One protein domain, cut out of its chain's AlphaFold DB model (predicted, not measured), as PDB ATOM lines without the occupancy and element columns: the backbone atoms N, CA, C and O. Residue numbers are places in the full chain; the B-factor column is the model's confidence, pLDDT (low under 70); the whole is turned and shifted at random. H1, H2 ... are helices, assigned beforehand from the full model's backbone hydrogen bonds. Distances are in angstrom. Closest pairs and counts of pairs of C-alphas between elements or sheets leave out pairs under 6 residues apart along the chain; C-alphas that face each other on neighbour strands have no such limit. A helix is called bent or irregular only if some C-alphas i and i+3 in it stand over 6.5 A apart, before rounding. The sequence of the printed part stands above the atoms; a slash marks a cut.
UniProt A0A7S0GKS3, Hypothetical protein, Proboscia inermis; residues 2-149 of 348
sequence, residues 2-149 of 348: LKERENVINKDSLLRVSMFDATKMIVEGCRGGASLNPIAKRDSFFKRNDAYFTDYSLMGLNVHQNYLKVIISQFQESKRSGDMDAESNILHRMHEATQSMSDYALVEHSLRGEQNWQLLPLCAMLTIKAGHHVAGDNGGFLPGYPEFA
ATOM      1  N   LEU A   2      21.415  -1.849  13.789       52.75
ATOM      2  CA  LEU A   2      20.523  -0.718  13.436       52.75
ATOM      3  C   LEU A   2      20.989   0.635  13.999       52.75
ATOM      4  O   LEU A   2      21.089   1.586  13.237       52.75
ATOM      5  N   LYS A   3      21.386   0.697  15.277       52.59
ATOM      6  CA  LYS A   3      21.963   1.912  15.893       52.59
ATOM      7  C   LYS A   3      23.288   2.346  15.254       52.59
ATOM      8  O   LYS A   3      23.585   3.528  15.164       52.59
ATOM      9  N   GLU A   4      24.089   1.392  14.786       52.81
ATOM     10  CA  GLU A   4      25.325   1.692  14.051       52.81
ATOM     11  C   GLU A   4      25.019   2.223  12.652       52.81
ATOM     12  O   GLU A   4      25.636   3.193  12.237       52.81
ATOM     13  N   ARG A   5      24.022   1.660  11.954       53.53
ATOM     14  CA  ARG A   5      23.538   2.208  10.678       53.53
ATOM     15  C   ARG A   5      22.922   3.596  10.846       53.53
ATOM     16  O   ARG A   5      23.179   4.457  10.020       53.53
ATOM     17  N   GLU A   6      22.185   3.843  11.923       51.38
ATOM     18  CA  GLU A   6      21.635   5.159  12.267       51.38
ATOM     19  C   GLU A   6      22.744   6.182  12.564       51.38
ATOM     20  O   GLU A   6      22.711   7.302  12.060       51.38
ATOM     21  N   ASN A   7      23.792   5.780  13.290       54.91
ATOM     22  CA  ASN A   7      24.972   6.615  13.526       54.91
ATOM     23  C   ASN A   7      25.794   6.867  12.249       54.91
ATOM     24  O   ASN A   7      26.361   7.947  12.097       54.91
ATOM     25  N   VAL A   8      25.856   5.907  11.320       52.47
ATOM     26  CA  VAL A   8      26.502   6.080  10.007       52.47
ATOM     27  C   VAL A   8      25.686   7.027   9.120       52.47
ATOM     28  O   VAL A   8      26.258   7.943   8.539       52.47
ATOM     29  N   ILE A   9      24.357   6.889   9.091       54.59
ATOM     30  CA  ILE A   9      23.451   7.797   8.365       54.59
ATOM     31  C   ILE A   9      23.509   9.220   8.948       54.59
ATOM     32  O   ILE A   9      23.480  10.185   8.193       54.59
ATOM     33  N   ASN A  10      23.663   9.372  10.268       60.62
ATOM     34  CA  ASN A  10      23.835  10.680  10.916       60.62
ATOM     35  C   ASN A  10      25.187  11.354  10.626       60.62
ATOM     36  O   ASN A  10      25.269  12.578  10.621       60.62
ATOM     37  N   LYS A  11      26.261  10.589  10.397       57.12
ATOM     38  CA  LYS A  11      27.538  11.167   9.940       57.12
ATOM     39  C   LYS A  11      27.439  11.635   8.490       57.12
ATOM     40  O   LYS A  11      27.937  12.700   8.142       57.12
ATOM     41  N   ASP A  12      26.755  10.848   7.670       55.12
ATOM     42  CA  ASP A  12      26.580  11.110   6.246       55.12
ATOM     43  C   ASP A  12      25.575  12.244   5.975       55.12
ATOM     44  O   ASP A  12      25.673  12.945   4.971       55.12
ATOM     45  N   SER A  13      24.626  12.483   6.887       61.25
ATOM     46  CA  SER A  13      23.757  13.662   6.837       61.25
ATOM     47  C   SER A  13      24.527  14.950   7.120       61.25
ATOM     48  O   SER A  13      24.245  15.949   6.472       61.25
ATOM     49  N   LEU A  14      25.534  14.911   8.006       57.44
ATOM     50  CA  LEU A  14      26.413  16.043   8.323       57.44
ATOM     51  C   LEU A  14      27.361  16.383   7.155       57.44
ATOM     52  O   LEU A  14      27.588  17.552   6.868       57.44
ATOM     53  N   LEU A  15      27.821  15.366   6.416       59.66
ATOM     54  CA  LEU A  15      28.581  15.508   5.160       59.66
ATOM     55  C   LEU A  15      27.751  16.064   3.991       59.66
ATOM     56  O   LEU A  15      28.311  16.615   3.047       59.66
ATOM     57  N   ARG A  16      26.420  15.933   4.048       66.44
ATOM     58  CA  ARG A  16      25.479  16.494   3.062       66.44
ATOM     59  C   ARG A  16      24.902  17.846   3.474       66.44
ATOM     60  O   ARG A  16      24.018  18.353   2.785       66.44
ATOM     61  N   VAL A  17      25.356  18.420   4.589       73.56
ATOM     62  CA  VAL A  17      24.911  19.746   5.023       73.56
ATOM     63  C   VAL A  17      25.421  20.764   4.014       73.56
ATOM     64  O   VAL A  17      26.622  20.970   3.861       73.56
ATOM     65  N   SER A  18      24.485  21.404   3.316       88.06
ATOM     66  CA  SER A  18      24.803  22.554   2.480       88.06
ATOM     67  C   SER A  18      25.336  23.687   3.356       88.06
ATOM     68  O   SER A  18      24.902  23.859   4.495       88.06
ATOM     69  N   MET A  19      26.218  24.521   2.811       89.75
ATOM     70  CA  MET A  19      26.683  25.757   3.453       89.75
ATOM     71  C   MET A  19      25.538  26.575   4.068       89.75
ATOM     72  O   MET A  19      25.680  27.143   5.151       89.75
ATOM     73  N   PHE A  20      24.398  26.650   3.380       91.38
ATOM     74  CA  PHE A  20      23.238  27.395   3.856       91.38
ATOM     75  C   PHE A  20      22.603  26.731   5.084       91.38
ATOM     76  O   PHE A  20      22.273  27.414   6.052       91.38
ATOM     77  N   ASP A  21      22.505  25.403   5.104       90.94
ATOM     78  CA  ASP A  21      21.990  24.660   6.257       90.94
ATOM     79  C   ASP A  21      22.933  24.780   7.463       90.94
ATOM     80  O   ASP A  21      22.477  24.972   8.592       90.94
ATOM     81  N   ALA A  22      24.246  24.762   7.224       91.19
ATOM     82  CA  ALA A  22      25.256  25.037   8.240       91.19
ATOM     83  C   ALA A  22      25.146  26.471   8.785       91.19
ATOM     84  O   ALA A  22      25.112  26.672  10.001       91.19
ATOM     85  N   THR A  23      24.982  27.464   7.905       92.25
ATOM     86  CA  THR A  23      24.756  28.868   8.292       92.25
ATOM     87  C   THR A  23      23.512  28.987   9.170       92.25
ATOM     88  O   THR A  23      23.545  29.617  10.227       92.25
ATOM     89  N   LYS A  24      22.416  28.336   8.770       91.12
ATOM     90  CA  LYS A  24      21.173  28.308   9.539       91.12
ATOM     91  C   LYS A  24      21.386  27.690  10.919       91.12
ATOM     92  O   LYS A  24      20.958  28.271  11.910       91.12
ATOM     93  N   MET A  25      22.092  26.562  11.002       90.44
ATOM     94  CA  MET A  25      22.393  25.895  12.272       90.44
ATOM     95  C   MET A  25      23.196  26.789  13.226       90.44
ATOM     96  O   MET A  25      22.953  26.784  14.433       90.44
ATOM     97  N   ILE A  26      24.141  27.570  12.698       91.88
ATOM     98  CA  ILE A  26      24.953  28.493  13.495       91.88
ATOM     99  C   ILE A  26      24.107  29.666  14.001       91.88
ATOM    100  O   ILE A  26      24.129  29.959  15.198       91.88
ATOM    101  N   VAL A  27      23.349  30.311  13.109       91.88
ATOM    102  CA  VAL A  27      22.616  31.552  13.404       91.88
ATOM    103  C   VAL A  27      21.343  31.311  14.230       91.88
ATOM    104  O   VAL A  27      20.998  32.132  15.073       91.88
ATOM    105  N   GLU A  28      20.648  30.187  14.036       88.31
ATOM    106  CA  GLU A  28      19.473  29.825  14.849       88.31
ATOM    107  C   GLU A  28      19.852  29.344  16.258       88.31
ATOM    108  O   GLU A  28      19.011  29.311  17.158       88.31
ATOM    109  N   GLY A  29      21.121  28.995  16.481       85.06
ATOM    110  CA  GLY A  29      21.615  28.559  17.779       85.06
ATOM    111  C   GLY A  29      20.926  27.297  18.312       85.06
ATOM    112  O   GLY A  29      20.454  26.437  17.569       85.06
ATOM    113  N   CYS A  30      20.917  27.146  19.638       81.19
ATOM    114  CA  CYS A  30      20.307  25.992  20.292       81.19
ATOM    115  C   CYS A  30      18.820  26.267  20.563       81.19
ATOM    116  O   CYS A  30      18.489  27.081  21.425       81.19
ATOM    117  N   ARG A  31      17.919  25.591  19.841       77.31
ATOM    118  CA  ARG A  31      16.466  25.713  20.057       77.31
ATOM    119  C   ARG A  31      16.085  25.200  21.444       77.31
ATOM    120  O   ARG A  31      16.384  24.053  21.756       77.31
ATOM    121  N   GLY A  32      15.402  26.019  22.243       68.81
ATOM    122  CA  GLY A  32      14.999  25.672  23.613       68.81
ATOM    123  C   GLY A  32      16.152  25.641  24.624       68.81
ATOM    124  O   GLY A  32      16.064  24.936  25.629       68.81
ATOM    125  N   GLY A  33      17.248  26.362  24.361       65.69
ATOM    126  CA  GLY A  33      18.460  26.384  25.186       65.69
ATOM    127  C   GLY A  33      18.217  26.579  26.688       65.69
ATOM    128  O   GLY A  33      18.908  25.958  27.491       65.69
ATOM    129  N   ALA A  34      17.216  27.351  27.108       65.44
ATOM    130  CA  ALA A  34      16.898  27.542  28.524       65.44
ATOM    131  C   ALA A  34      16.538  26.233  29.265       65.44
ATOM    132  O   ALA A  34      16.922  26.070  30.421       65.44
ATOM    133  N   SER A  35      15.869  25.278  28.606       69.69
ATOM    134  CA  SER A  35      15.345  24.048  29.231       69.69
ATOM    135  C   SER A  35      16.171  22.783  28.959       69.69
ATOM    136  O   SER A  35      15.850  21.708  29.466       69.69
ATOM    137  N   LEU A  36      17.241  22.885  28.164       75.19
ATOM    138  CA  LEU A  36      18.070  21.743  27.767       75.19
ATOM    139  C   LEU A  36      19.107  21.345  28.825       75.19
ATOM    140  O   LEU A  36      19.756  22.185  29.448       75.19
ATOM    141  N   ASN A  37      19.340  20.032  28.931       83.31
ATOM    142  CA  ASN A  37      20.409  19.459  29.749       83.31
ATOM    143  C   ASN A  37      21.795  20.012  29.342       83.31
ATOM    144  O   ASN A  37      22.045  20.199  28.146       83.31
ATOM    145  N   PRO A  38      22.746  20.173  30.285       82.62
ATOM    146  CA  PRO A  38      24.097  20.664  29.985       82.62
ATOM    147  C   PRO A  38      24.828  19.860  28.897       82.62
ATOM    148  O   PRO A  38      25.522  20.430  28.058       82.62
ATOM    149  N   ILE A  39      24.617  18.540  28.863       85.31
ATOM    150  CA  ILE A  39      25.191  17.646  27.846       85.31
ATOM    151  C   ILE A  39      24.660  18.004  26.450       85.31
ATOM    152  O   ILE A  39      25.436  18.145  25.511       85.31
ATOM    153  N   ALA A  40      23.354  18.249  26.322       83.81
ATOM    154  CA  ALA A  40      22.736  18.600  25.046       83.81
ATOM    155  C   ALA A  40      23.173  19.989  24.546       83.81
ATOM    156  O   ALA A  40      23.366  20.177  23.344       83.81
ATOM    157  N   LYS A  41      23.401  20.949  25.458       82.62
ATOM    158  CA  LYS A  41      23.984  22.263  25.122       82.62
ATOM    159  C   LYS A  41      25.384  22.119  24.534       82.62
ATOM    160  O   LYS A  41      25.686  22.716  23.501       82.62
ATOM    161  N   ARG A  42      26.217  21.290  25.168       86.88
ATOM    162  CA  ARG A  42      27.575  20.988  24.708       86.88
ATOM    163  C   ARG A  42      27.564  20.304  23.340       86.88
ATOM    164  O   ARG A  42      28.299  20.711  22.447       86.88
ATOM    165  N   ASP A  43      26.700  19.316  23.144       87.12
ATOM    166  CA  ASP A  43      26.613  18.601  21.869       87.12
ATOM    167  C   ASP A  43      26.087  19.515  20.743       87.12
ATOM    168  O   ASP A  43      26.558  19.444  19.610       87.12
ATOM    169  N   SER A  44      25.163  20.439  21.046       86.56
ATOM    170  CA  SER A  44      24.726  21.485  20.108       86.56
ATOM    171  C   SER A  44      25.841  22.477  19.767       86.56
ATOM    172  O   SER A  44      25.916  22.947  18.632       86.56
ATOM    173  N   PHE A  45      26.707  22.810  20.726       88.75
ATOM    174  CA  PHE A  45      27.888  23.633  20.476       88.75
ATOM    175  C   PHE A  45      28.852  22.941  19.504       88.75
ATOM    176  O   PHE A  45      29.190  23.532  18.483       88.75
ATOM    177  N   PHE A  46      29.214  21.679  19.756       90.75
ATOM    178  CA  PHE A  46      30.108  20.936  18.863       90.75
ATOM    179  C   PHE A  46      29.520  20.757  17.461       90.75
ATOM    180  O   PHE A  46      30.223  20.985  16.486       90.75
ATOM    181  N   LYS A  47      28.217  20.482  17.337       90.00
ATOM    182  CA  LYS A  47      27.552  20.417  16.023       90.00
ATOM    183  C   LYS A  47      27.645  21.727  15.241       90.00
ATOM    184  O   LYS A  47      27.888  21.700  14.042       90.00
ATOM    185  N   ARG A  48      27.464  22.874  15.907       90.31
ATOM    186  CA  ARG A  48      27.617  24.198  15.277       90.31
ATOM    187  C   ARG A  48      29.069  24.501  14.921       90.31
ATOM    188  O   ARG A  48      29.319  25.150  13.911       90.31
ATOM    189  N   ASN A  49      30.008  24.021  15.730       92.25
ATOM    190  CA  ASN A  49      31.429  24.115  15.434       92.25
ATOM    191  C   ASN A  49      31.791  23.313  14.187       92.25
ATOM    192  O   ASN A  49      32.384  23.868  13.273       92.25
ATOM    193  N   ASP A  50      31.348  22.064  14.094       91.62
ATOM    194  CA  ASP A  50      31.568  21.226  12.913       91.62
ATOM    195  C   ASP A  50      30.870  21.805  11.673       91.62
ATOM    196  O   ASP A  50      31.432  21.780  10.580       91.62
ATOM    197  N   ALA A  51      29.691  22.418  11.847       91.81
ATOM    198  CA  ALA A  51      28.988  23.125  10.779       91.81
ATOM    199  C   ALA A  51      29.808  24.291  10.204       91.81
ATOM    200  O   ALA A  51      29.708  24.563   9.014       91.81
ATOM    201  N   TYR A  52      30.655  24.962  10.993       92.81
ATOM    202  CA  TYR A  52      31.533  26.005  10.453       92.81
ATOM    203  C   TYR A  52      32.539  25.444   9.440       92.81
ATOM    204  O   TYR A  52      32.826  26.073   8.421       92.81
ATOM    205  N   PHE A  53      33.035  24.233   9.692       92.31
ATOM    206  CA  PHE A  53      34.036  23.581   8.853       92.31
ATOM    207  C   PHE A  53      33.470  22.961   7.572       92.31
ATOM    208  O   PHE A  53      34.258  22.486   6.759       92.31
ATOM    209  N   THR A  54      32.150  23.005   7.334       91.19
ATOM    210  CA  THR A  54      31.594  22.606   6.025       91.19
ATOM    211  C   THR A  54      32.136  23.492   4.906       91.19
ATOM    212  O   THR A  54      32.394  23.009   3.811       91.19
ATOM    213  N   ASP A  55      32.321  24.786   5.192       92.31
ATOM    214  CA  ASP A  55      33.038  25.726   4.333       92.31
ATOM    215  C   ASP A  55      33.635  26.848   5.190       92.31
ATOM    216  O   ASP A  55      33.053  27.923   5.361       92.31
ATOM    217  N   TYR A  56      34.827  26.598   5.723       91.50
ATOM    218  CA  TYR A  56      35.519  27.552   6.588       91.50
ATOM    219  C   TYR A  56      35.868  28.872   5.883       91.50
ATOM    220  O   TYR A  56      36.162  29.863   6.553       91.50
ATOM    221  N   SER A  57      35.881  28.886   4.546       90.69
ATOM    222  CA  SER A  57      36.313  30.033   3.753       90.69
ATOM    223  C   SER A  57      35.214  31.084   3.618       90.69
ATOM    224  O   SER A  57      35.514  32.275   3.606       90.69
ATOM    225  N   LEU A  58      33.957  30.643   3.557       92.19
ATOM    226  CA  LEU A  58      32.795  31.486   3.290       92.19
ATOM    227  C   LEU A  58      31.805  31.530   4.463       92.19
ATOM    228  O   LEU A  58      30.937  32.407   4.490       92.19
ATOM    229  N   MET A  59      31.906  30.629   5.448       93.31
ATOM    230  CA  MET A  59      30.947  30.569   6.556       93.31
ATOM    231  C   MET A  59      30.856  31.878   7.342       93.31
ATOM    232  O   MET A  59      29.750  32.339   7.617       93.31
ATOM    233  N   GLY A  60      31.988  32.510   7.669       93.19
ATOM    234  CA  GLY A  60      31.981  33.775   8.410       93.19
ATOM    235  C   GLY A  60      31.198  34.871   7.691       93.19
ATOM    236  O   GLY A  60      30.375  35.554   8.300       93.19
ATOM    237  N   LEU A  61      31.357  34.970   6.367       94.81
ATOM    238  CA  LEU A  61      30.616  35.925   5.545       94.81
ATOM    239  C   LEU A  61      29.117  35.602   5.475       94.81
ATOM    240  O   LEU A  61      28.288  36.513   5.540       94.81
ATOM    241  N   ASN A  62      28.745  34.324   5.365       94.00
ATOM    242  CA  ASN A  62      27.337  33.922   5.349       94.00
ATOM    243  C   ASN A  62      26.657  34.154   6.700       94.00
ATOM    244  O   ASN A  62      25.520  34.627   6.748       94.00
ATOM    245  N   VAL A  63      27.352  33.881   7.805       94.25
ATOM    246  CA  VAL A  63      26.854  34.189   9.150       94.25
ATOM    247  C   VAL A  63      26.708  35.698   9.313       94.25
ATOM    248  O   VAL A  63      25.632  36.149   9.701       94.25
ATOM    249  N   HIS A  64      27.707  36.488   8.902       94.19
ATOM    250  CA  HIS A  64      27.642  37.951   8.915       94.19
ATOM    251  C   HIS A  64      26.458  38.510   8.096       94.19
ATOM    252  O   HIS A  64      25.804  39.468   8.506       94.19
ATOM    253  N   GLN A  65      26.126  37.911   6.952       93.69
ATOM    254  CA  GLN A  65      24.991  38.355   6.135       93.69
ATOM    255  C   GLN A  65      23.628  38.083   6.799       93.69
ATOM    256  O   GLN A  65      22.666  38.819   6.566       93.69
ATOM    257  N   ASN A  66      23.518  37.024   7.609       93.25
ATOM    258  CA  ASN A  66      22.226  36.517   8.080       93.25
ATOM    259  C   ASN A  66      21.961  36.722   9.580       93.25
ATOM    260  O   ASN A  66      20.793  36.711   9.972       93.25
ATOM    261  N   TYR A  67      22.977  36.962  10.417       92.69
ATOM    262  CA  TYR A  67      22.790  37.077  11.873       92.69
ATOM    263  C   TYR A  67      21.827  38.205  12.271       92.69
ATOM    264  O   TYR A  67      20.951  38.017  13.113       92.69
ATOM    265  N   LEU A  68      21.890  39.352  11.589       92.19
ATOM    266  CA  LEU A  68      20.991  40.472  11.876       92.19
ATOM    267  C   LEU A  68      19.524  40.178  11.536       92.19
ATOM    268  O   LEU A  68      18.621  40.736  12.152       92.19
ATOM    269  N   LYS A  69      19.241  39.279  10.594       91.94
ATOM    270  CA  LYS A  69      17.851  38.967  10.220       91.94
ATOM    271  C   LYS A  69      17.110  38.247  11.338       91.94
ATOM    272  O   LYS A  69      15.929  38.503  11.557       91.94
ATOM    273  N   VAL A  70      17.817  37.384  12.065       90.25
ATOM    274  CA  VAL A  70      17.260  36.667  13.217       90.25
ATOM    275  C   VAL A  70      16.952  37.624  14.361       90.25
ATOM    276  O   VAL A  70      15.869  37.546  14.943       90.25
ATOM    277  N   ILE A  71      17.859  38.559  14.658       88.06
ATOM    278  CA  ILE A  71      17.651  39.491  15.770       88.06
ATOM    279  C   ILE A  71      16.575  40.534  15.459       88.06
ATOM    280  O   ILE A  71      15.778  40.859  16.335       88.06
ATOM    281  N   ILE A  72      16.471  40.993  14.204       88.94
ATOM    282  CA  ILE A  72      15.415  41.921  13.772       88.94
ATOM    283  C   ILE A  72      14.031  41.289  13.953       88.94
ATOM    284  O   ILE A  72      13.111  41.966  14.411       88.94
ATOM    285  N   SER A  73      13.879  39.995  13.655       86.31
ATOM    286  CA  SER A  73      12.612  39.292  13.882       86.31
ATOM    287  C   SER A  73      12.227  39.264  15.365       86.31
ATOM    288  O   SER A  73      11.061  39.470  15.691       86.31
ATOM    289  N   GLN A  74      13.188  39.040  16.268       85.75
ATOM    290  CA  GLN A  74      12.945  39.066  17.718       85.75
ATOM    291  C   GLN A  74      12.627  40.482  18.214       85.75
ATOM    292  O   GLN A  74      11.717  40.670  19.019       85.75
ATOM    293  N   PHE A  75      13.348  41.480  17.700       87.44
ATOM    294  CA  PHE A  75      13.145  42.888  18.033       87.44
ATOM    295  C   PHE A  75      11.733  43.364  17.669       87.44
ATOM    296  O   PHE A  75      11.068  44.015  18.470       87.44
ATOM    297  N   GLN A  76      11.244  43.004  16.479       88.06
ATOM    298  CA  GLN A  76       9.892  43.354  16.038       88.06
ATOM    299  C   GLN A  76       8.805  42.736  16.925       88.06
ATOM    300  O   GLN A  76       7.807  43.400  17.206       88.06
ATOM    301  N   GLU A  77       9.001  41.500  17.386       86.25
ATOM    302  CA  GLU A  77       8.063  40.836  18.294       86.25
ATOM    303  C   GLU A  77       8.063  41.495  19.682       86.25
ATOM    304  O   GLU A  77       7.001  41.820  20.208       86.25
ATOM    305  N   SER A  78       9.244  41.809  20.230       85.31
ATOM    306  CA  SER A  78       9.372  42.538  21.502       85.31
ATOM    307  C   SER A  78       8.702  43.911  21.445       85.31
ATOM    308  O   SER A  78       7.960  44.290  22.351       85.31
ATOM    309  N   LYS A  79       8.888  44.630  20.332       87.81
ATOM    310  CA  LYS A  79       8.261  45.933  20.102       87.81
ATOM    311  C   LYS A  79       6.738  45.839  20.004       87.81
ATOM    312  O   LYS A  79       6.044  46.755  20.433       87.81
ATOM    313  N   ARG A  80       6.201  44.740  19.459       88.31
ATOM    314  CA  ARG A  80       4.754  44.473  19.449       88.31
ATOM    315  C   ARG A  80       4.233  44.145  20.848       88.31
ATOM    316  O   ARG A  80       3.130  44.564  21.183       88.31
ATOM    317  N   SER A  81       5.020  43.427  21.647       87.19
ATOM    318  CA  SER A  81       4.687  43.104  23.037       87.19
ATOM    319  C   SER A  81       4.721  44.327  23.965       87.19
ATOM    320  O   SER A  81       4.109  44.285  25.027       87.19
ATOM    321  N   GLY A  82       5.412  45.407  23.577       86.25
ATOM    322  CA  GLY A  82       5.506  46.645  24.359       86.25
ATOM    323  C   GLY A  82       6.424  46.555  25.582       86.25
ATOM    324  O   GLY A  82       6.343  47.408  26.463       86.25
ATOM    325  N   ASP A  83       7.276  45.531  25.650       87.56
ATOM    326  CA  ASP A  83       8.228  45.327  26.742       87.56
ATOM    327  C   ASP A  83       9.557  46.039  26.434       87.56
ATOM    328  O   ASP A  83      10.325  45.621  25.561       87.56
ATOM    329  N   MET A  84       9.802  47.134  27.157       87.25
ATOM    330  CA  MET A  84      10.998  47.971  27.011       87.25
ATOM    331  C   MET A  84      12.273  47.265  27.492       87.25
ATOM    332  O   MET A  84      13.349  47.493  26.932       87.25
ATOM    333  N   ASP A  85      12.173  46.394  28.499       88.44
ATOM    334  CA  ASP A  85      13.332  45.692  29.053       88.44
ATOM    335  C   ASP A  85      13.791  44.589  28.094       88.44
ATOM    336  O   ASP A  85      14.987  44.435  27.821       88.44
ATOM    337  N   ALA A  86      12.834  43.871  27.498       86.38
ATOM    338  CA  ALA A  86      13.113  42.906  26.440       86.38
ATOM    339  C   ALA A  86      13.714  43.574  25.190       86.38
ATOM    340  O   ALA A  86      14.650  43.026  24.598       86.38
ATOM    341  N   GLU A  87      13.247  44.776  24.829       89.06
ATOM    342  CA  GLU A  87      13.812  45.562  23.728       89.06
ATOM    343  C   GLU A  87      15.288  45.904  23.985       89.06
ATOM    344  O   GLU A  87      16.153  45.619  23.150       89.06
ATOM    345  N   SER A  88      15.587  46.449  25.168       90.38
ATOM    346  CA  SER A  88      16.949  46.801  25.583       90.38
ATOM    347  C   SER A  88      17.877  45.581  25.588       90.38
ATOM    348  O   SER A  88      18.988  45.628  25.055       90.38
ATOM    349  N   ASN A  89      17.396  44.442  26.096       91.25
ATOM    350  CA  ASN A  89      18.160  43.196  26.107       91.25
ATOM    351  C   ASN A  89      18.455  42.675  24.686       91.25
ATOM    352  O   ASN A  89      19.546  42.175  24.408       91.25
ATOM    353  N   ILE A  90      17.512  42.799  23.745       91.31
ATOM    354  CA  ILE A  90      17.748  42.430  22.338       91.31
ATOM    355  C   ILE A  90      18.825  43.325  21.715       91.31
ATOM    356  O   ILE A  90      19.715  42.820  21.030       91.31
ATOM    357  N   LEU A  91      18.786  44.632  21.976       92.06
ATOM    358  CA  LEU A  91      19.810  45.560  21.491       92.06
ATOM    359  C   LEU A  91      21.190  45.254  22.088       92.06
ATOM    360  O   LEU A  91      22.185  45.269  21.361       92.06
ATOM    361  N   HIS A  92      21.256  44.900  23.372       94.19
ATOM    362  CA  HIS A  92      22.501  44.466  24.007       94.19
ATOM    363  C   HIS A  92      23.072  43.206  23.338       94.19
ATOM    364  O   HIS A  92      24.242  43.171  22.960       94.19
ATOM    365  N   ARG A  93      22.233  42.196  23.087       92.88
ATOM    366  CA  ARG A  93      22.642  40.978  22.366       92.88
ATOM    367  C   ARG A  93      23.107  41.264  20.937       92.88
ATOM    368  O   ARG A  93      24.043  40.627  20.453       92.88
ATOM    369  N   MET A  94      22.485  42.232  20.262       94.06
ATOM    370  CA  MET A  94      22.920  42.687  18.940       94.06
ATOM    371  C   MET A  94      24.328  43.275  18.999       94.06
ATOM    372  O   MET A  94      25.167  42.926  18.170       94.06
ATOM    373  N   HIS A  95      24.599  44.116  19.999       95.25
ATOM    374  CA  HIS A  95      25.918  44.697  20.219       95.25
ATOM    375  C   HIS A  95      26.990  43.621  20.450       95.25
ATOM    376  O   HIS A  95      28.001  43.617  19.748       95.25
ATOM    377  N   GLU A  96      26.745  42.662  21.349       95.44
ATOM    378  CA  GLU A  96      27.683  41.562  21.627       95.44
ATOM    379  C   GLU A  96      27.962  40.701  20.386       95.44
ATOM    380  O   GLU A  96      29.104  40.304  20.130       95.44
ATOM    381  N   ALA A  97      26.932  40.431  19.580       94.75
ATOM    382  CA  ALA A  97      27.077  39.679  18.340       94.75
ATOM    383  C   ALA A  97      27.921  40.431  17.303       94.75
ATOM    384  O   ALA A  97      28.820  39.844  16.696       94.75
ATOM    385  N   THR A  98      27.674  41.730  17.118       95.19
ATOM    386  CA  THR A  98      28.457  42.573  16.203       95.19
ATOM    387  C   THR A  98      29.902  42.733  16.679       95.19
ATOM    388  O   THR A  98      30.817  42.700  15.853       95.19
ATOM    389  N   GLN A  99      30.139  42.833  17.989       96.31
ATOM    390  CA  GLN A  99      31.491  42.843  18.548       96.31
ATOM    391  C   GLN A  99      32.216  41.522  18.248       96.31
ATOM    392  O   GLN A  99      33.323  41.540  17.726       96.31
ATOM    393  N   SER A 100      31.550  40.379  18.447       95.75
ATOM    394  CA  SER A 100      32.107  39.061  18.111       95.75
ATOM    395  C   SER A 100      32.435  38.907  16.618       95.75
ATOM    396  O   SER A 100      33.418  38.261  16.264       95.75
ATOM    397  N   MET A 101      31.631  39.500  15.728       95.25
ATOM    398  CA  MET A 101      31.914  39.536  14.284       95.25
ATOM    399  C   MET A 101      33.065  40.485  13.925       95.25
ATOM    400  O   MET A 101      33.791  40.234  12.966       95.25
ATOM    401  N   SER A 102      33.258  41.551  14.700       96.06
ATOM    402  CA  SER A 102      34.400  42.456  14.539       96.06
ATOM    403  C   SER A 102      35.699  41.765  14.957       96.06
ATOM    404  O   SER A 102      36.674  41.792  14.208       96.06
ATOM    405  N   ASP A 103      35.682  41.055  16.089       96.38
ATOM    406  CA  ASP A 103      36.799  40.220  16.538       96.38
ATOM    407  C   ASP A 103      37.111  39.122  15.510       96.38
ATOM    408  O   ASP A 103      38.274  38.881  15.188       96.38
ATOM    409  N   TYR A 104      36.076  38.494  14.931       95.69
ATOM    410  CA  TYR A 104      36.238  37.519  13.850       95.69
ATOM    411  C   TYR A 104      37.010  38.108  12.667       95.69
ATOM    412  O   TYR A 104      37.935  37.466  12.182       95.69
ATOM    413  N   ALA A 105      36.679  39.326  12.227       94.69
ATOM    414  CA  ALA A 105      37.355  39.963  11.097       94.69
ATOM    415  C   ALA A 105      38.846  40.231  11.376       94.69
ATOM    416  O   ALA A 105      39.673  40.082  10.475       94.69
ATOM    417  N   LEU A 106      39.205  40.580  12.617       94.62
ATOM    418  CA  LEU A 106      40.606  40.744  13.026       94.62
ATOM    419  C   LEU A 106      41.361  39.413  12.969       94.62
ATOM    420  O   LEU A 106      42.445  39.339  12.391       94.62
ATOM    421  N   VAL A 107      40.767  38.350  13.518       95.06
ATOM    422  CA  VAL A 107      41.377  37.013  13.503       95.06
ATOM    423  C   VAL A 107      41.451  36.460  12.078       95.06
ATOM    424  O   VAL A 107      42.461  35.865  11.718       95.06
ATOM    425  N   GLU A 108      40.434  36.686  11.242       93.81
ATOM    426  CA  GLU A 108      40.443  36.281   9.834       93.81
ATOM    427  C   GLU A 108      41.558  36.994   9.053       93.81
ATOM    428  O   GLU A 108      42.240  36.368   8.236       93.81
ATOM    429  N   HIS A 109      41.781  38.283   9.331       92.94
ATOM    430  CA  HIS A 109      42.872  39.037   8.723       92.94
ATOM    431  C   HIS A 109      44.239  38.442   9.079       92.94
ATOM    432  O   HIS A 109      45.037  38.207   8.176       92.94
ATOM    433  N   SER A 110      44.491  38.115  10.351       93.19
ATOM    434  CA  SER A 110      45.730  37.434  10.763       93.19
ATOM    435  C   SER A 110      45.832  36.011  10.199       93.19
ATOM    436  O   SER A 110      46.890  35.612   9.720       93.19
ATOM    437  N   LEU A 111      44.729  35.255  10.184       94.12
ATOM    438  CA  LEU A 111      44.656  33.894   9.641       94.12
ATOM    439  C   LEU A 111      45.097  33.849   8.173       94.12
ATOM    440  O   LEU A 111      45.910  33.004   7.809       94.12
ATOM    441  N   ARG A 112      44.554  34.734   7.328       91.19
ATOM    442  CA  ARG A 112      44.851  34.747   5.885       91.19
ATOM    443  C   ARG A 112      46.085  35.573   5.536       91.19
ATOM    444  O   ARG A 112      46.771  35.229   4.581       91.19
ATOM    445  N   GLY A 113      46.362  36.639   6.286       91.81
ATOM    446  CA  GLY A 113      47.507  37.523   6.068       91.81
ATOM    447  C   GLY A 113      48.832  36.872   6.459       91.81
ATOM    448  O   GLY A 113      49.765  36.871   5.666       91.81
ATOM    449  N   GLU A 114      48.896  36.261   7.645       93.44
ATOM    450  CA  GLU A 114      50.097  35.579   8.154       93.44
ATOM    451  C   GLU A 114      50.079  34.065   7.887       93.44
ATOM    452  O   GLU A 114      51.005  33.357   8.272       93.44
ATOM    453  N   GLN A 115      49.017  33.550   7.253       92.25
ATOM    454  CA  GLN A 115      48.804  32.118   6.995       92.25
ATOM    455  C   GLN A 115      48.801  31.255   8.274       92.25
ATOM    456  O   GLN A 115      49.172  30.078   8.263       92.25
ATOM    457  N   ASN A 116      48.364  31.822   9.403       93.25
ATOM    458  CA  ASN A 116      48.336  31.131  10.687       93.25
ATOM    459  C   ASN A 116      47.057  30.294  10.872       93.25
ATOM    460  O   ASN A 116      46.122  30.681  11.579       93.25
ATOM    461  N   TRP A 117      47.032  29.103  10.273       93.19
ATOM    462  CA  TRP A 117      45.884  28.181  10.297       93.19
ATOM    463  C   TRP A 117      45.488  27.665  11.687       93.19
ATOM    464  O   TRP A 117      44.382  27.150  11.858       93.19
ATOM    465  N   GLN A 118      46.338  27.842  12.704       94.00
ATOM    466  CA  GLN A 118      46.016  27.469  14.086       94.00
ATOM    467  C   GLN A 118      44.891  28.331  14.677       94.00
ATOM    468  O   GLN A 118      44.246  27.916  15.638       94.00
ATOM    469  N   LEU A 119      44.619  29.504  14.091       94.06
ATOM    470  CA  LEU A 119      43.536  30.405  14.495       94.06
ATOM    471  C   LEU A 119      42.160  29.990  13.953       94.06
ATOM    472  O   LEU A 119      41.143  30.555  14.351       94.06
ATOM    473  N   LEU A 120      42.084  28.983  13.080       93.62
ATOM    474  CA  LEU A 120      40.821  28.569  12.469       93.62
ATOM    475  C   LEU A 120      39.744  28.124  13.487       93.62
ATOM    476  O   LEU A 120      38.588  28.526  13.331       93.62
ATOM    477  N   PRO A 121      40.071  27.377  14.563       94.19
ATOM    478  CA  PRO A 121      39.110  27.078  15.623       94.19
ATOM    479  C   PRO A 121      38.616  28.332  16.356       94.19
ATOM    480  O   PRO A 121      37.453  28.390  16.744       94.19
ATOM    481  N   LEU A 122      39.463  29.357  16.510       94.56
ATOM    482  CA  LEU A 122      39.059  30.631  17.108       94.56
ATOM    483  C   LEU A 122      38.051  31.359  16.206       94.56
ATOM    484  O   LEU A 122      37.022  31.824  16.695       94.56
ATOM    485  N   CYS A 123      38.281  31.379  14.889       94.69
ATOM    486  CA  CYS A 123      37.320  31.896  13.912       94.69
ATOM    487  C   CYS A 123      35.960  31.183  14.003       94.69
ATOM    488  O   CYS A 123      34.911  31.836  14.019       94.69
ATOM    489  N   ALA A 124      35.967  29.850  14.119       94.75
ATOM    490  CA  ALA A 124      34.749  29.064  14.304       94.75
ATOM    491  C   ALA A 124      34.022  29.463  15.600       94.75
ATOM    492  O   ALA A 124      32.832  29.785  15.574       94.75
ATOM    493  N   MET A 125      34.744  29.538  16.722       94.69
ATOM    494  CA  MET A 125      34.184  29.927  18.019       94.69
ATOM    495  C   MET A 125      33.574  31.334  18.009       94.69
ATOM    496  O   MET A 125      32.467  31.510  18.518       94.69
ATOM    497  N   LEU A 126      34.239  32.322  17.404       95.25
ATOM    498  CA  LEU A 126      33.725  33.694  17.283       95.25
ATOM    499  C   LEU A 126      32.462  33.764  16.413       95.25
ATOM    500  O   LEU A 126      31.535  34.524  16.707       95.25
ATOM    501  N   THR A 127      32.385  32.919  15.386       94.38
ATOM    502  CA  THR A 127      31.201  32.800  14.528       94.38
ATOM    503  C   THR A 127      30.012  32.205  15.289       94.38
ATOM    504  O   THR A 127      28.898  32.732  15.246       94.38
ATOM    505  N   ILE A 128      30.251  31.142  16.063       93.62
ATOM    506  CA  ILE A 128      29.233  30.498  16.909       93.62
ATOM    507  C   ILE A 128      28.787  31.426  18.037       93.62
ATOM    508  O   ILE A 128      27.600  31.454  18.364       93.62
ATOM    509  N   LYS A 129      29.717  32.187  18.625       93.81
ATOM    510  CA  LYS A 129      29.431  33.179  19.665       93.81
ATOM    511  C   LYS A 129      28.432  34.214  19.151       93.81
ATOM    512  O   LYS A 129      27.394  34.396  19.782       93.81
ATOM    513  N   ALA A 130      28.662  34.805  17.976       93.69
ATOM    514  CA  ALA A 130      27.705  35.745  17.387       93.69
ATOM    515  C   ALA A 130      26.327  35.106  17.147       93.69
ATOM    516  O   ALA A 130      25.307  35.692  17.504       93.69
ATOM    517  N   GLY A 131      26.296  33.879  16.612       91.69
ATOM    518  CA  GLY A 131      25.053  33.124  16.439       91.69
ATOM    519  C   GLY A 131      24.324  32.853  17.760       91.69
ATOM    520  O   GLY A 131      23.104  32.940  17.820       91.69
ATOM    521  N   HIS A 132      25.052  32.585  18.849       91.06
ATOM    522  CA  HIS A 132      24.467  32.363  20.170       91.06
ATOM    523  C   HIS A 132      23.826  33.626  20.759       91.06
ATOM    524  O   HIS A 132      22.678  33.550  21.196       91.06
ATOM    525  N   HIS A 133      24.517  34.772  20.724       92.00
ATOM    526  CA  HIS A 133      23.959  36.042  21.211       92.00
ATOM    527  C   HIS A 133      22.697  36.428  20.424       92.00
ATOM    528  O   HIS A 133      21.679  36.808  21.003       92.00
ATOM    529  N   VAL A 134      22.717  36.230  19.106       90.75
ATOM    530  CA  VAL A 134      21.578  36.505  18.218       90.75
ATOM    531  C   VAL A 134      20.398  35.574  18.467       90.75
ATOM    532  O   VAL A 134      19.256  36.025  18.526       90.75
ATOM    533  N   ALA A 135      20.654  34.277  18.614       87.88
ATOM    534  CA  ALA A 135      19.623  33.284  18.878       87.88
ATOM    535  C   ALA A 135      18.974  33.462  20.262       87.88
ATOM    536  O   ALA A 135      17.792  33.167  20.428       87.88
ATOM    537  N   GLY A 136      19.733  33.952  21.246       84.94
ATOM    538  CA  GLY A 136      19.296  34.024  22.637       84.94
ATOM    539  C   GLY A 136      19.056  32.648  23.261       84.94
ATOM    540  O   GLY A 136      19.444  31.609  22.720       84.94
ATOM    541  N   ASP A 137      18.387  32.643  24.412       78.06
ATOM    542  CA  ASP A 137      18.226  31.436  25.231       78.06
ATOM    543  C   ASP A 137      17.250  30.413  24.648       78.06
ATOM    544  O   ASP A 137      17.384  29.217  24.899       78.06
ATOM    545  N   ASN A 138      16.278  30.854  23.849       76.44
ATOM    546  CA  ASN A 138      15.246  29.979  23.284       76.44
ATOM    547  C   ASN A 138      15.540  29.541  21.843       76.44
ATOM    548  O   ASN A 138      14.814  28.705  21.296       76.44
ATOM    549  N   GLY A 139      16.635  30.028  21.258       79.69
ATOM    550  CA  GLY A 139      16.959  29.826  19.855       79.69
ATOM    551  C   GLY A 139      16.316  30.883  18.958       79.69
ATOM    552  O   GLY A 139      15.242  31.414  19.239       79.69
ATOM    553  N   GLY A 140      16.995  31.170  17.855       82.56
ATOM    554  CA  GLY A 140      16.540  32.090  16.826       82.56
ATOM    555  C   GLY A 140      15.809  31.370  15.699       82.56
ATOM    556  O   GLY A 140      15.984  30.171  15.480       82.56
ATOM    557  N   PHE A 141      15.018  32.122  14.944       86.38
ATOM    558  CA  PHE A 141      14.436  31.661  13.692       86.38
ATOM    559  C   PHE A 141      14.902  32.573  12.565       86.38
ATOM    560  O   PHE A 141      14.710  33.789  12.635       86.38
ATOM    561  N   LEU A 142      15.525  31.995  11.537       86.12
ATOM    562  CA  LEU A 142      15.882  32.748  10.342       86.12
ATOM    563  C   LEU A 142      14.654  32.866   9.434       86.12
ATOM    564  O   LEU A 142      14.146  31.838   8.977       86.12
ATOM    565  N   PRO A 143      14.158  34.087   9.156       83.75
ATOM    566  CA  PRO A 143      13.032  34.252   8.254       83.75
ATOM    567  C   PRO A 143      13.453  33.864   6.830       83.75
ATOM    568  O   PRO A 143      14.257  34.545   6.198       83.75
ATOM    569  N   GLY A 144      12.889  32.766   6.325       85.31
ATOM    570  CA  GLY A 144      13.134  32.276   4.968       85.31
ATOM    571  C   GLY A 144      14.405  31.434   4.817       85.31
ATOM    572  O   GLY A 144      14.853  30.764   5.748       85.31
ATOM    573  N   TYR A 145      14.944  31.413   3.595       87.31
ATOM    574  CA  TYR A 145      16.186  30.709   3.271       87.31
ATOM    575  C   TYR A 145      17.398  31.623   3.526       87.31
ATOM    576  O   TYR A 145      17.296  32.823   3.257       87.31
ATOM    577  N   PRO A 146      18.538  31.108   4.027       89.06
ATOM    578  CA  PRO A 146      19.730  31.923   4.229       89.06
ATOM    579  C   PRO A 146      20.217  32.540   2.917       89.06
ATOM    580  O   PRO A 146      20.356  31.856   1.905       89.06
ATOM    581  N   GLU A 147      20.484  33.845   2.934       91.56
ATOM    582  CA  GLU A 147      21.050  34.522   1.770       91.56
ATOM    583  C   GLU A 147      22.554  34.307   1.713       91.56
ATOM    584  O   GLU A 147      23.239  34.299   2.737       91.56
ATOM    585  N   PHE A 148      23.073  34.204   0.496       93.31
ATOM    586  CA  PHE A 148      24.506  34.164   0.272       93.31
ATOM    587  C   PHE A 148      25.174  35.499   0.629       93.31
ATOM    588  O   PHE A 148      24.560  36.567   0.551       93.31
ATOM    589  N   ALA A 149      26.455  35.442   0.986       92.50
ATOM    590  CA  ALA A 149      27.277  36.598   1.314       92.50
ATOM    591  C   ALA A 149      27.330  37.655   0.189       92.50
ATOM    592  O   ALA A 149      28.159  37.600  -0.722       92.50
TER     593      ALA A 149
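This is residues 2 to 149 of the 348 residues of the protein "Hypothetical protein" of Proboscia inermis (UniProt A0A7S0GKS3). Three long helices, H4, H5 and H6, lie side by side in an up-and-down bundle, and the helical hairpin of H2 and H3 packs on it, H2 on H4 and H6, H3 on H6. Residues 2 to 13 of H1 stick out from this body as a free arm. The 148 printed residues hold six named helices, H1 to H6 in chain order, and no named strand; the class is all helix. The whole is compact, with a radius of gyration of the C-alphas of 16.0 A and spans of 48 by 46 by 29 A.

Start at H5, residues 84 to 113, the longest helix. H6, residues 117 to 135, touches it at a shallow tilt of 14 degrees, opposite ways; their closest C-alphas, Ala 97 and Ala 130, are 4.1 A apart. H4, residues 59 to 81, touches H5 at 5 degrees, a shallow tilt, opposite ways, closest at C-alphas 78 and 87, 5.8 A. H4 and H5 form a helical hairpin, and H5 and H6 form another. H6 is the hub, touching four helices. With residues 127 to 135 alone it touches H2, residues 19 to 28, at a steep tilt of 54 degrees; the closest C-alphas, Val 27 and Gly 131, are 4.2 A apart. H2 also touches H4, closest at C-alphas 27 and 67, 5.7 A. H3, residues 38 to 52, touches H2 with residues 48 to 52 alone, closest at C-alphas 22 and 51, 4.9 A; the two form a helical hairpin. H1, residues 2 to 15, touches no helix. In H2, H3 and H5 every O i to N i+4 pair is within hydrogen-bond range; in H1 9 of 10, in H4 16 of 19 and in H6 13 of 15 are.

Find C-alpha 84 at (10.998, 47.971, 27.011); from there H5 runs 43.4 A to C-alpha 113 at (47.507, 37.523, 6.068). H4 is 33.4 A long, H6 28.1 A, H3 21.6 A, H1 19.9 A and H2 14.1 A. H4 has a kink of 27 degrees near residue 66 and is irregular, with C-alphas 65 and 68 7.3 A apart; H6 is irregular too, with C-alphas 118 and 121 7.1 A apart. H1 begins at C-alpha 2, (20.523, -0.718, 13.436).

The two C-alphas farthest apart, Leu 2 and Met 84, are 51.4 A apart. The printed part has no cut, and no link is long. After H6, residues 136 to 149 hold no named element. The mean pLDDT of the printed part is 86.2; look for values under 70 at residues 2 to 16 and 32 to 35.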